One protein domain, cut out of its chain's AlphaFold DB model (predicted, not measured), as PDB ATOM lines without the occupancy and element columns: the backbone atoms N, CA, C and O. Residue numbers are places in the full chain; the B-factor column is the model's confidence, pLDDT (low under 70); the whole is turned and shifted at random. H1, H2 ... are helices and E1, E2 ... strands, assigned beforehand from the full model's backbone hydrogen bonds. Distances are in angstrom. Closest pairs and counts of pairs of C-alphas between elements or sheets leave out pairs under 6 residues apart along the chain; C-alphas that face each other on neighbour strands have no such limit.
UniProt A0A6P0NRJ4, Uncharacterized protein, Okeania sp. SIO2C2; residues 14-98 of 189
ATOM      1  N   GLU A  14     115.862 184.943 128.714       85.81
ATOM      2  CA  GLU A  14     115.864 183.784 127.814       85.81
ATOM      3  C   GLU A  14     117.235 183.502 127.183       85.81
ATOM      4  O   GLU A  14     117.488 182.384 126.741       85.81
ATOM      5  N   THR A  15     118.117 184.503 127.140       86.06
ATOM      6  CA  THR A  15     119.501 184.348 126.659       86.06
ATOM      7  C   THR A  15     120.485 184.020 127.778       86.06
ATOM      8  O   THR A  15     121.580 183.540 127.504       86.06
ATOM      9  N   VAL A  16     120.090 184.252 129.032       88.00
ATOM     10  CA  VAL A  16     120.939 184.069 130.216       88.00
ATOM     11  C   VAL A  16     120.742 182.687 130.822       88.00
ATOM     12  O   VAL A  16     121.711 182.031 131.201       88.00
ATOM     13  N   PHE A  17     119.492 182.238 130.945       86.81
ATOM     14  CA  PHE A  17     119.178 180.962 131.570       86.81
ATOM     15  C   PHE A  17     117.910 180.333 131.004       86.81
ATOM     16  O   PHE A  17     116.954 181.004 130.618       86.81
ATOM     17  N   LEU A  18     117.881 179.003 131.055       85.06
ATOM     18  CA  LEU A  18     116.666 178.227 130.885       85.06
ATOM     19  C   LEU A  18     116.150 177.812 132.259       85.06
ATOM     20  O   LEU A  18     116.897 177.305 133.095       85.06
ATOM     21  N   ARG A  19     114.854 177.997 132.486       82.50
ATOM     22  CA  ARG A  19     114.202 177.486 133.687       82.50
ATOM     23  C   ARG A  19     113.624 176.109 133.404       82.50
ATOM     24  O   ARG A  19     112.711 175.990 132.595       82.50
ATOM     25  N   LEU A  20     114.105 175.110 134.135       83.31
ATOM     26  CA  LEU A  20     113.599 173.747 134.065       83.31
ATOM     27  C   LEU A  20     112.996 173.351 135.424       83.31
ATOM     28  O   LEU A  20     113.694 173.422 136.438       83.31
ATOM     29  N   PRO A  21     111.707 172.982 135.490       83.25
ATOM     30  CA  PRO A  21     111.131 172.395 136.693       83.25
ATOM     31  C   PRO A  21     111.856 171.102 137.079       83.25
ATOM     32  O   PRO A  21     112.194 170.297 136.215       83.25
ATOM     33  N   ALA A  22     112.044 170.875 138.382       83.06
ATOM     34  CA  ALA A  22     112.749 169.689 138.874       83.06
ATOM     35  C   ALA A  22     112.082 168.378 138.430       83.06
ATOM     36  O   ALA A  22     112.778 167.464 138.012       83.06
ATOM     37  N   TRP A  23     110.745 168.305 138.441       84.69
ATOM     38  CA  TRP A  23     110.017 167.122 137.964       84.69
ATOM     39  C   TRP A  23     110.327 166.829 136.492       84.69
ATOM     40  O   TRP A  23     110.614 165.695 136.140       84.69
ATOM     41  N   GLN A  24     110.394 167.863 135.650       84.06
ATOM     42  CA  GLN A  24     110.698 167.700 134.233       84.06
ATOM     43  C   GLN A  24     112.140 167.227 134.032       84.06
ATOM     44  O   GLN A  24     112.386 166.397 133.165       84.06
ATOM     45  N   LEU A  25     113.088 167.704 134.843       83.19
ATOM     46  CA  LEU A  25     114.464 167.204 134.826       83.19
ATOM     47  C   LEU A  25     114.553 165.720 135.228       83.19
ATOM     48  O   LEU A  25     115.370 164.999 134.666       83.19
ATOM     49  N   LEU A  26     113.743 165.284 136.196       84.88
ATOM     50  CA  LEU A  26     113.767 163.918 136.732       84.88
ATOM     51  C   LEU A  26     113.028 162.907 135.842       84.88
ATOM     52  O   LEU A  26     113.439 161.754 135.765       84.88
ATOM     53  N   GLU A  27     111.941 163.329 135.198       86.62
ATOM     54  CA  GLU A  27     111.062 162.453 134.411       86.62
ATOM     55  C   GLU A  27     111.423 162.406 132.920       86.62
ATOM     56  O   GLU A  27     111.076 161.444 132.235       86.62
ATOM     57  N   SER A  28     112.109 163.424 132.392       82.19
ATOM     58  CA  SER A  28     112.464 163.458 130.969       82.19
ATOM     59  C   SER A  28     113.615 162.505 130.664       82.19
ATOM     60  O   SER A  28     114.615 162.457 131.384       82.19
ATOM     61  N   SER A  29     113.530 161.798 129.536       80.19
ATOM     62  CA  SER A  29     114.683 161.050 129.035       80.19
ATOM     63  C   SER A  29     115.807 162.006 128.614       80.19
ATOM     64  O   SER A  29     115.569 163.172 128.283       80.19
ATOM     65  N   LYS A  30     117.050 161.508 128.589       76.38
ATOM     66  CA  LYS A  30     118.214 162.293 128.152       76.38
ATOM     67  C   LYS A  30     117.962 162.938 126.781       76.38
ATOM     68  O   LYS A  30     118.129 164.144 126.644       76.38
ATOM     69  N   ASP A  31     117.461 162.179 125.813       76.81
ATOM     70  CA  ASP A  31     117.213 162.665 124.448       76.81
ATOM     71  C   ASP A  31     116.131 163.759 124.392       76.81
ATOM     72  O   ASP A  31     116.258 164.733 123.647       76.81
ATOM     73  N   GLN A  32     115.095 163.658 125.234       77.50
ATOM     74  CA  GLN A  32     114.057 164.689 125.358       77.50
ATOM     75  C   GLN A  32     114.604 165.986 125.965       77.50
ATOM     76  O   GLN A  32     114.277 167.081 125.494       77.50
ATOM     77  N   LEU A  33     115.464 165.887 126.983       75.81
ATOM     78  CA  LEU A  33     116.129 167.054 127.566       75.81
ATOM     79  C   LEU A  33     117.045 167.720 126.546       75.81
ATOM     80  O   LEU A  33     117.017 168.938 126.396       75.81
ATOM     81  N   LEU A  34     117.817 166.952 125.789       72.06
ATOM     82  CA  LEU A  34     118.739 167.493 124.792       72.06
ATOM     83  C   LEU A  34     118.016 168.221 123.655       72.06
ATOM     84  O   LEU A  34     118.423 169.326 123.282       72.06
ATOM     85  N   ALA A  35     116.903 167.660 123.179       70.50
ATOM     86  CA  ALA A  35     116.059 168.282 122.164       70.50
ATOM     87  C   ALA A  35     115.421 169.600 122.644       70.50
ATOM     88  O   ALA A  35     115.297 170.548 121.869       70.50
ATOM     89  N   THR A  36     115.041 169.681 123.923       68.75
ATOM     90  CA  THR A  36     114.347 170.850 124.491       68.75
ATOM     91  C   THR A  36     115.283 171.937 125.016       68.75
ATOM     92  O   THR A  36     114.910 173.108 125.029       68.75
ATOM     93  N   THR A  37     116.500 171.582 125.430       67.44
ATOM     94  CA  THR A  37     117.387 172.495 126.173       67.44
ATOM     95  C   THR A  37     118.694 172.838 125.455       67.44
ATOM     96  O   THR A  37     119.415 173.722 125.913       67.44
ATOM     97  N   LYS A  38     119.017 172.173 124.331       64.19
ATOM     98  CA  LYS A  38     120.320 172.284 123.639       64.19
ATOM     99  C   LYS A  38     121.530 172.041 124.568       64.19
ATOM    100  O   LYS A  38     122.628 172.513 124.271       64.19
ATOM    101  N   LEU A  39     121.346 171.297 125.669       62.00
ATOM    102  CA  LEU A  39     122.368 171.077 126.704       62.00
ATOM    103  C   LEU A  39     123.652 170.408 126.175       62.00
ATOM    104  O   LEU A  39     124.719 170.619 126.733       62.00
ATOM    105  N   GLU A  40     123.581 169.629 125.092       53.62
ATOM    106  CA  GLU A  40     124.726 168.858 124.570       53.62
ATOM    107  C   GLU A  40     125.863 169.699 123.977       53.62
ATOM    108  O   GLU A  40     126.963 169.189 123.786       53.62
ATOM    109  N   LYS A  41     125.618 170.977 123.665       53.59
ATOM    110  CA  LYS A  41     126.601 171.841 122.989       53.59
ATOM    111  C   LYS A  41     127.303 172.843 123.901       53.59
ATOM    112  O   LYS A  41     128.171 173.567 123.419       53.59
ATOM    113  N   LEU A  42     126.947 172.921 125.181       53.91
ATOM    114  CA  LEU A  42     127.464 173.947 126.085       53.91
ATOM    115  C   LEU A  42     127.921 173.319 127.399       53.91
ATOM    116  O   LEU A  42     127.258 172.446 127.946       53.91
ATOM    117  N   SER A  43     129.036 173.809 127.939       60.66
ATOM    118  CA  SER A  43     129.432 173.597 129.332       60.66
ATOM    119  C   SER A  43     128.401 174.273 130.246       60.66
ATOM    120  O   SER A  43     128.588 175.404 130.692       60.66
ATOM    121  N   SER A  44     127.247 173.634 130.435       66.44
ATOM    122  CA  SER A  44     126.102 174.210 131.136       66.44
ATOM    123  C   SER A  44     126.283 174.120 132.648       66.44
ATOM    124  O   SER A  44     126.490 173.042 133.200       66.44
ATOM    125  N   ILE A  45     126.155 175.256 133.335       73.62
ATOM    126  CA  ILE A  45     126.076 175.293 134.797       73.62
ATOM    127  C   ILE A  45     124.626 175.062 135.207       73.62
ATOM    128  O   ILE A  45     123.730 175.806 134.808       73.62
ATOM    129  N   VAL A  46     124.405 174.046 136.036       76.38
ATOM    130  CA  VAL A  46     123.095 173.764 136.625       76.38
ATOM    131  C   VAL A  46     123.008 174.460 137.977       76.38
ATOM    132  O   VAL A  46     123.754 174.145 138.899       76.38
ATOM    133  N   ILE A  47     122.080 175.408 138.098       79.38
ATOM    134  CA  ILE A  47     121.774 176.088 139.360       79.38
ATOM    135  C   ILE A  47     120.477 175.500 139.906       79.38
ATOM    136  O   ILE A  47     119.408 175.676 139.320       79.38
ATOM    137  N   ILE A  48     120.567 174.808 141.040       76.44
ATOM    138  CA  ILE A  48     119.405 174.235 141.722       76.44
ATOM    139  C   ILE A  48     118.894 175.264 142.728       76.44
ATOM    140  O   ILE A  48     119.553 175.562 143.721       76.44
ATOM    141  N   ALA A  49     117.710 175.815 142.465       75.56
ATOM    142  CA  ALA A  49     117.048 176.767 143.349       75.56
ATOM    143  C   ALA A  49     115.780 176.141 143.938       75.56
ATOM    144  O   ALA A  49     114.843 175.811 143.211       75.56
ATOM    145  N   ALA A  50     115.750 175.987 145.261       65.88
ATOM    146  CA  ALA A  50     114.581 175.501 145.979       65.88
ATOM    147  C   ALA A  50     113.537 176.620 146.135       65.88
ATOM    148  O   ALA A  50     113.879 177.758 146.441       65.88
ATOM    149  N   ALA A  51     112.260 176.288 145.943       61.28
ATOM    150  CA  ALA A  51     111.136 177.212 146.120       61.28
ATOM    151  C   ALA A  51     109.968 176.525 146.854       61.28
ATOM    152  O   ALA A  51     108.818 176.612 146.427       61.28
ATOM    153  N   TYR A  52     110.271 175.784 147.924       60.41
ATOM    154  CA  TYR A  52     109.284 175.020 148.695       60.41
ATOM    155  C   TYR A  52     108.827 175.781 149.942       60.41
ATOM    156  O   TYR A  52     109.628 176.426 150.617       60.41
ATOM    157  N   ARG A  53     107.533 175.659 150.260       54.72
ATOM    158  CA  ARG A  53     106.880 176.312 151.408       54.72
ATOM    159  C   ARG A  53     107.474 175.871 152.758       54.72
ATOM    160  O   ARG A  53     107.531 176.682 153.677       54.72
ATOM    161  N   ASP A  54     107.984 174.641 152.840       56.59
ATOM    162  CA  ASP A  54     108.490 174.019 154.077       56.59
ATOM    163  C   ASP A  54     109.963 174.319 154.377       56.59
ATOM    164  O   ASP A  54     110.464 173.975 155.444       56.59
ATOM    165  N   ALA A  55     110.663 175.034 153.490       57.34
ATOM    166  CA  ALA A  55     112.042 175.455 153.726       57.34
ATOM    167  C   ALA A  55     112.170 176.540 154.826       57.34
ATOM    168  O   ALA A  55     113.235 177.131 154.970       57.34
ATOM    169  N   GLN A  56     111.081 176.864 155.549       46.50
ATOM    170  CA  GLN A  56     110.933 177.989 156.498       46.50
ATOM    171  C   GLN A  56     111.382 179.354 155.945       46.50
ATOM    172  O   GLN A  56     111.509 180.354 156.654       46.50
ATOM    173  N   LEU A  57     111.549 179.414 154.632       51.56
ATOM    174  CA  LEU A  57     111.828 180.586 153.843       51.56
ATOM    175  C   LEU A  57     110.474 180.973 153.271       51.56
ATOM    176  O   LEU A  57     110.056 180.458 152.237       51.56
ATOM    177  N   THR A  58     109.732 181.802 154.008       48.53
ATOM    178  CA  THR A  58     108.465 182.370 153.528       48.53
ATOM    179  C   THR A  58     108.659 182.810 152.083       48.53
ATOM    180  O   THR A  58     109.662 183.459 151.792       48.53
ATOM    181  N   VAL A  59     107.732 182.446 151.194       52.38
ATOM    182  CA  VAL A  59     107.807 182.716 149.747       52.38
ATOM    183  C   VAL A  59     108.220 184.172 149.470       52.38
ATOM    184  O   VAL A  59     109.007 184.421 148.568       52.38
ATOM    185  N   ASP A  60     107.829 185.115 150.325       53.75
ATOM    186  CA  ASP A  60     108.177 186.537 150.223       53.75
ATOM    187  C   ASP A  60     109.622 186.919 150.607       53.75
ATOM    188  O   ASP A  60     110.076 187.997 150.242       53.75
ATOM    189  N   LYS A  61     110.383 186.069 151.310       52.44
ATOM    190  CA  LYS A  61     111.759 186.376 151.768       52.44
ATOM    191  C   LYS A  61     112.850 186.056 150.744       52.44
ATOM    192  O   LYS A  61     113.934 186.620 150.838       52.44
ATOM    193  N   GLN A  62     112.598 185.154 149.792       54.81
ATOM    194  CA  GLN A  62     113.547 184.818 148.709       54.81
ATOM    195  C   GLN A  62     113.146 185.385 147.343       54.81
ATOM    196  O   GLN A  62     113.856 185.214 146.345       54.81
ATOM    197  N   ASN A  63     111.992 186.038 147.306       68.19
ATOM    198  CA  ASN A  63     111.477 186.721 146.145       68.19
ATOM    199  C   ASN A  63     111.912 188.178 146.209       68.19
ATOM    200  O   ASN A  63     111.681 188.873 147.195       68.19
ATOM    201  N   PHE A  64     112.544 188.634 145.140       74.50
ATOM    202  CA  PHE A  64     112.931 190.023 144.986       74.50
ATOM    203  C   PHE A  64     111.851 190.762 144.195       74.50
ATOM    204  O   PHE A  64     111.196 190.151 143.333       74.50
ATOM    205  N   PRO A  65     111.663 192.071 144.454       80.44
ATOM    206  CA  PRO A  65     110.828 192.892 143.594       80.44
ATOM    207  C   PRO A  65     111.339 192.763 142.161       80.44
ATOM    208  O   PRO A  65     112.547 192.799 141.918       80.44
ATOM    209  N   LEU A  66     110.421 192.562 141.218       82.75
ATOM    210  CA  LEU A  66     110.778 192.368 139.822       82.75
ATOM    211  C   LEU A  66     111.477 193.633 139.293       82.75
ATOM    212  O   LEU A  66     110.846 194.693 139.276       82.75
ATOM    213  N   PRO A  67     112.752 193.562 138.859       87.62
ATOM    214  CA  PRO A  67     113.430 194.733 138.315       87.62
ATOM    215  C   PRO A  67     112.714 195.231 137.059       87.62
ATOM    216  O   PRO A  67     112.295 194.423 136.233       87.62
ATOM    217  N   ALA A  68     112.632 196.551 136.873       87.50
ATOM    218  CA  ALA A  68     111.888 197.159 135.764       87.50
ATOM    219  C   ALA A  68     112.340 196.663 134.373       87.50
ATOM    220  O   ALA A  68     111.526 196.433 133.480       87.50
ATOM    221  N   ALA A  69     113.645 196.440 134.190       87.50
ATOM    222  CA  ALA A  69     114.175 195.880 132.948       87.50
ATOM    223  C   ALA A  69     113.701 194.431 132.728       87.50
ATOM    224  O   ALA A  69     113.259 194.074 131.641       87.50
ATOM    225  N   VAL A  70     113.693 193.608 133.781       87.19
ATOM    226  CA  VAL A  70     113.174 192.237 133.701       87.19
ATOM    227  C   VAL A  70     111.660 192.243 133.479       87.19
ATOM    228  O   VAL A  70     111.171 191.431 132.698       87.19
ATOM    229  N   SER A  71     110.906 193.152 134.108       86.38
ATOM    230  CA  SER A  71     109.465 193.280 133.855       86.38
ATOM    231  C   SER A  71     109.167 193.698 132.422       86.38
ATOM    232  O   SER A  71     108.199 193.212 131.853       86.38
ATOM    233  N   TYR A  72     110.007 194.546 131.821       87.75
ATOM    234  CA  TYR A  72     109.889 194.904 130.410       87.75
ATOM    235  C   TYR A  72     110.035 193.666 129.518       87.75
ATOM    236  O   TYR A  72     109.126 193.365 128.742       87.75
ATOM    237  N   TRP A  73     111.102 192.882 129.707       85.94
ATOM    238  CA  TRP A  73     111.316 191.640 128.953       85.94
ATOM    239  C   TRP A  73     110.211 190.605 129.186       85.94
ATOM    240  O   TRP A  73     109.792 189.905 128.267       85.94
ATOM    241  N   ARG A  74     109.702 190.528 130.419       82.31
ATOM    242  CA  ARG A  74     108.647 189.593 130.825       82.31
ATOM    243  C   ARG A  74     107.235 190.103 130.602       82.31
ATOM    244  O   ARG A  74     106.320 189.367 130.941       82.31
ATOM    245  N   SER A  75     107.021 191.293 130.048       68.00
ATOM    246  CA  SER A  75     105.686 191.911 129.933       68.00
ATOM    247  C   SER A  75     104.662 191.078 129.137       68.00
ATOM    248  O   SER A  75     103.474 191.377 129.163       68.00
ATOM    249  N   GLN A  76     105.093 189.978 128.509       56.75
ATOM    250  CA  GLN A  76     104.252 188.954 127.877       56.75
ATOM    251  C   GLN A  76     103.974 187.703 128.755       56.75
ATOM    252  O   GLN A  76     103.366 186.747 128.282       56.75
ATOM    253  N   LYS A  77     104.426 187.651 130.021       60.06
ATOM    254  CA  LYS A  77     104.365 186.476 130.917       60.06
ATOM    255  C   LYS A  77     103.804 186.840 132.305       60.06
ATOM    256  O   LYS A  77     104.230 187.801 132.934       60.06
ATOM    257  N   LEU A  78     102.902 186.001 132.823       57.47
ATOM    258  CA  LEU A  78     102.052 186.180 134.023       57.47
ATOM    259  C   LEU A  78     102.763 186.271 135.400       57.47
ATOM    260  O   LEU A  78     102.114 186.091 136.431       57.47
ATOM    261  N   ARG A  79     104.082 186.499 135.477       67.25
ATOM    262  CA  ARG A  79     104.829 186.361 136.743       67.25
ATOM    263  C   ARG A  79     105.562 187.628 137.172       67.25
ATOM    264  O   ARG A  79     106.642 187.935 136.674       67.25
ATOM    265  N   ASN A  80     105.036 188.252 138.224       69.06
ATOM    266  CA  ASN A  80     105.524 189.511 138.801       69.06
ATOM    267  C   ASN A  80     106.631 189.340 139.858       69.06
ATOM    268  O   ASN A  80     106.832 190.211 140.696       69.06
ATOM    269  N   VAL A  81     107.334 188.206 139.850       74.69
ATOM    270  CA  VAL A  81     108.298 187.847 140.896       74.69
ATOM    271  C   VAL A  81     109.619 187.398 140.288       74.69
ATOM    272  O   VAL A  81     109.636 186.560 139.376       74.69
ATOM    273  N   PHE A  82     110.716 187.920 140.838       79.19
ATOM    274  CA  PHE A  82     112.080 187.520 140.509       79.19
ATOM    275  C   PHE A  82     112.645 186.625 141.615       79.19
ATOM    276  O   PHE A  82     112.653 187.010 142.782       79.19
ATOM    277  N   ILE A  83     113.066 185.404 141.274       82.31
ATOM    278  CA  ILE A  83     113.534 184.430 142.281       82.31
ATOM    279  C   ILE A  83     115.040 184.582 142.484       82.31
ATOM    280  O   ILE A  83     115.769 184.802 141.519       82.31
ATOM    281  N   GLY A  84     115.530 184.332 143.700       81.94
ATOM    282  CA  GLY A  84     116.965 184.239 143.985       81.94
ATOM    283  C   GLY A  84     117.762 183.351 143.014       81.94
ATOM    284  O   GLY A  84     118.863 183.726 142.627       81.94
ATOM    285  N   GLY A  85     117.217 182.225 142.539       84.88
ATOM    286  CA  GLY A  85     117.892 181.394 141.527       84.88
ATOM    287  C   GLY A  85     118.158 182.123 140.201       84.88
ATOM    288  O   GLY A  85     119.202 181.928 139.587       84.88
ATOM    289  N   GLU A  86     117.255 183.018 139.796       87.38
ATOM    290  CA  GLU A  86     117.385 183.827 138.577       87.38
ATOM    291  C   GLU A  86     118.474 184.898 138.755       87.38
ATOM    292  O   GLU A  86     119.261 185.135 137.842       87.38
ATOM    293  N   ILE A  87     118.593 185.479 139.957       88.62
ATOM    294  CA  ILE A  87     119.694 186.388 140.321       88.62
ATOM    295  C   ILE A  87     121.046 185.685 140.185       88.62
ATOM    296  O   ILE A  87     121.944 186.211 139.530       88.62
ATOM    297  N   HIS A  88     121.187 184.489 140.763       89.00
ATOM    298  CA  HIS A  88     122.438 183.731 140.693       89.00
ATOM    299  C   HIS A  88     122.779 183.343 139.255       89.00
ATOM    300  O   HIS A  88     123.938 183.440 138.863       89.00
ATOM    301  N   ALA A  89     121.780 182.980 138.447       90.12
ATOM    302  CA  ALA A  89     121.981 182.709 137.028       90.12
ATOM    303  C   ALA A  89     122.537 183.929 136.285       90.12
ATOM    304  O   ALA A  89     123.529 183.807 135.571       90.12
ATOM    305  N   TYR A  90     121.975 185.119 136.520       91.25
ATOM    306  CA  TYR A  90     122.532 186.356 135.976       91.25
ATOM    307  C   TYR A  90     123.951 186.625 136.479       91.25
ATOM    308  O   TYR A  90     124.809 186.989 135.682       91.25
ATOM    309  N   MET A  91     124.232 186.461 137.771       90.88
ATOM    310  CA  MET A  91     125.575 186.700 138.315       90.88
ATOM    311  C   MET A  91     126.618 185.766 137.694       90.88
ATOM    312  O   MET A  91     127.663 186.230 137.243       90.88
ATOM    313  N   VAL A  92     126.313 184.466 137.621       91.00
ATOM    314  CA  VAL A  92     127.186 183.456 137.009       91.00
ATOM    315  C   VAL A  92     127.384 183.749 135.525       91.00
ATOM    316  O   VAL A  92     128.517 183.751 135.052       91.00
ATOM    317  N   HIS A  93     126.310 184.069 134.801       90.62
ATOM    318  CA  HIS A  93     126.401 184.448 133.395       90.62
ATOM    319  C   HIS A  93     127.306 185.668 133.187       90.62
ATOM    320  O   HIS A  93     128.196 185.626 132.343       90.62
ATOM    321  N   HIS A  94     127.127 186.749 133.952       91.44
ATOM    322  CA  HIS A  94     127.964 187.951 133.835       91.44
ATOM    323  C   HIS A  94     129.425 187.694 134.200       91.44
ATOM    324  O   HIS A  94     130.319 188.229 133.550       91.44
ATOM    325  N   PHE A  95     129.668 186.854 135.205       90.50
ATOM    326  CA  PHE A  95     131.014 186.448 135.589       90.50
ATOM    327  C   PHE A  95     131.709 185.675 134.459       90.50
ATOM    328  O   PHE A  95     132.828 186.014 134.079       90.50
ATOM    329  N   LEU A  96     131.027 184.689 133.869       89.69
ATOM    330  CA  LEU A  96     131.579 183.869 132.787       89.69
ATOM    331  C   LEU A  96     131.706 184.610 131.454       89.69
ATOM    332  O   LEU A  96     132.653 184.374 130.713       89.69
ATOM    333  N   SER A  97     130.774 185.514 131.151       87.81
ATOM    334  CA  SER A  97     130.814 186.354 129.945       87.81
ATOM    335  C   SER A  97     131.731 187.573 130.084       87.81
ATOM    336  O   SER A  97     131.770 188.402 129.180       87.81
ATOM    337  N   GLN A  98     132.451 187.700 131.208       85.38
ATOM    338  CA  GLN A  98     133.323 188.838 131.528       85.38
ATOM    339  C   GLN A  98     132.614 190.200 131.418       85.38
ATOM    340  O   GLN A  98     133.234 191.225 131.148       85.38
TER     341      GLN A  98
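AT A GLANCE: This is residues 14 to 98 of the 189 residues of an uncharacterized protein of Okeania sp. SIO2C2 (UniProt A0A6P0NRJ4). Two small parts stand loosely side by side: one holds a very short two-strand pair, E1 and E2, with H3 reached from E1 and the longest helix, H4, running out directly from the end of E2, and the other is a loose pair of short helices, H1 and H2. One long stretch with no named element, residues 38 to 62, joins the two parts, and within it residues 52 to 58 stick out as a free loop. The printed part has 85 residues, with four named helices and two named strands in the order H1, H2, E1, H3, E2, H4; the sheet's order is E1, E2, antiparallel. Helices hold 33 and strands 6 of the printed residues, under half of the total, and the class is mostly helix. The whole is only just loose, close to compact, with a radius of gyration of the C-alphas of 14.4 A and spans of 36 by 34 by 27 A.

HOW THE PARTS SIT: Strand E1, residues 63 to 65, and strand E2, residues 81 to 83, are antiparallel neighbours, with 131 degrees between their directions. C-alphas 63 and 83 face each other at 4.9 A, and 64 and 82 at 5.2 A. N 64 and O 82 are within hydrogen-bond range at 2.9 A, and N 82 and O 64 at 3.4 A. Helix H4, residues 84 to 96, follows E2 over a tight link of 0 residues. The closest C-alphas of E1 and H4, those of Asn 63 and Gly 84, are 6.4 A apart. Helix H3, residues 68 to 73, follows E1 by a tight link of 2 residues, and H3 and H4 are apart. Helix H1, residues 22 to 27, and helix H2, residues 30 to 37, are close but not clearly touching. Their closest C-alphas, those of Leu 25 and Leu 33, are 7.4 A apart, and they run opposite ways at a steep tilt of 40 degrees. H1 and H2 are both apart from H3, E2 and H4. In H1, H2, H3 and H4 every O i to N i+4 pair is within hydrogen-bond range.

IN THESE COORDINATES: E1 begins at C-alpha 63, (111.477, 186.721, 146.145), and is 6.7 A long; E2 is 6.4 A. H4 is 18.4 A long and ends at C-alpha 96, (131.579, 183.869, 132.787). H3 measures 8.8 A. H1 begins at C-alpha 22, (112.749, 169.689, 138.874), and measures 8.7 A; H2 measures 10.4 A.

THE WHOLE: The C-alphas farthest apart, those of Lys 41 and Gln 56, are 37.5 A apart. The printed part has no cut. The link from H2 to E1, 25 residues, is long. The mean pLDDT of the printed part is 75.2, and residues 36 to 44, 50 to 63 and 75 to 80 are under 70.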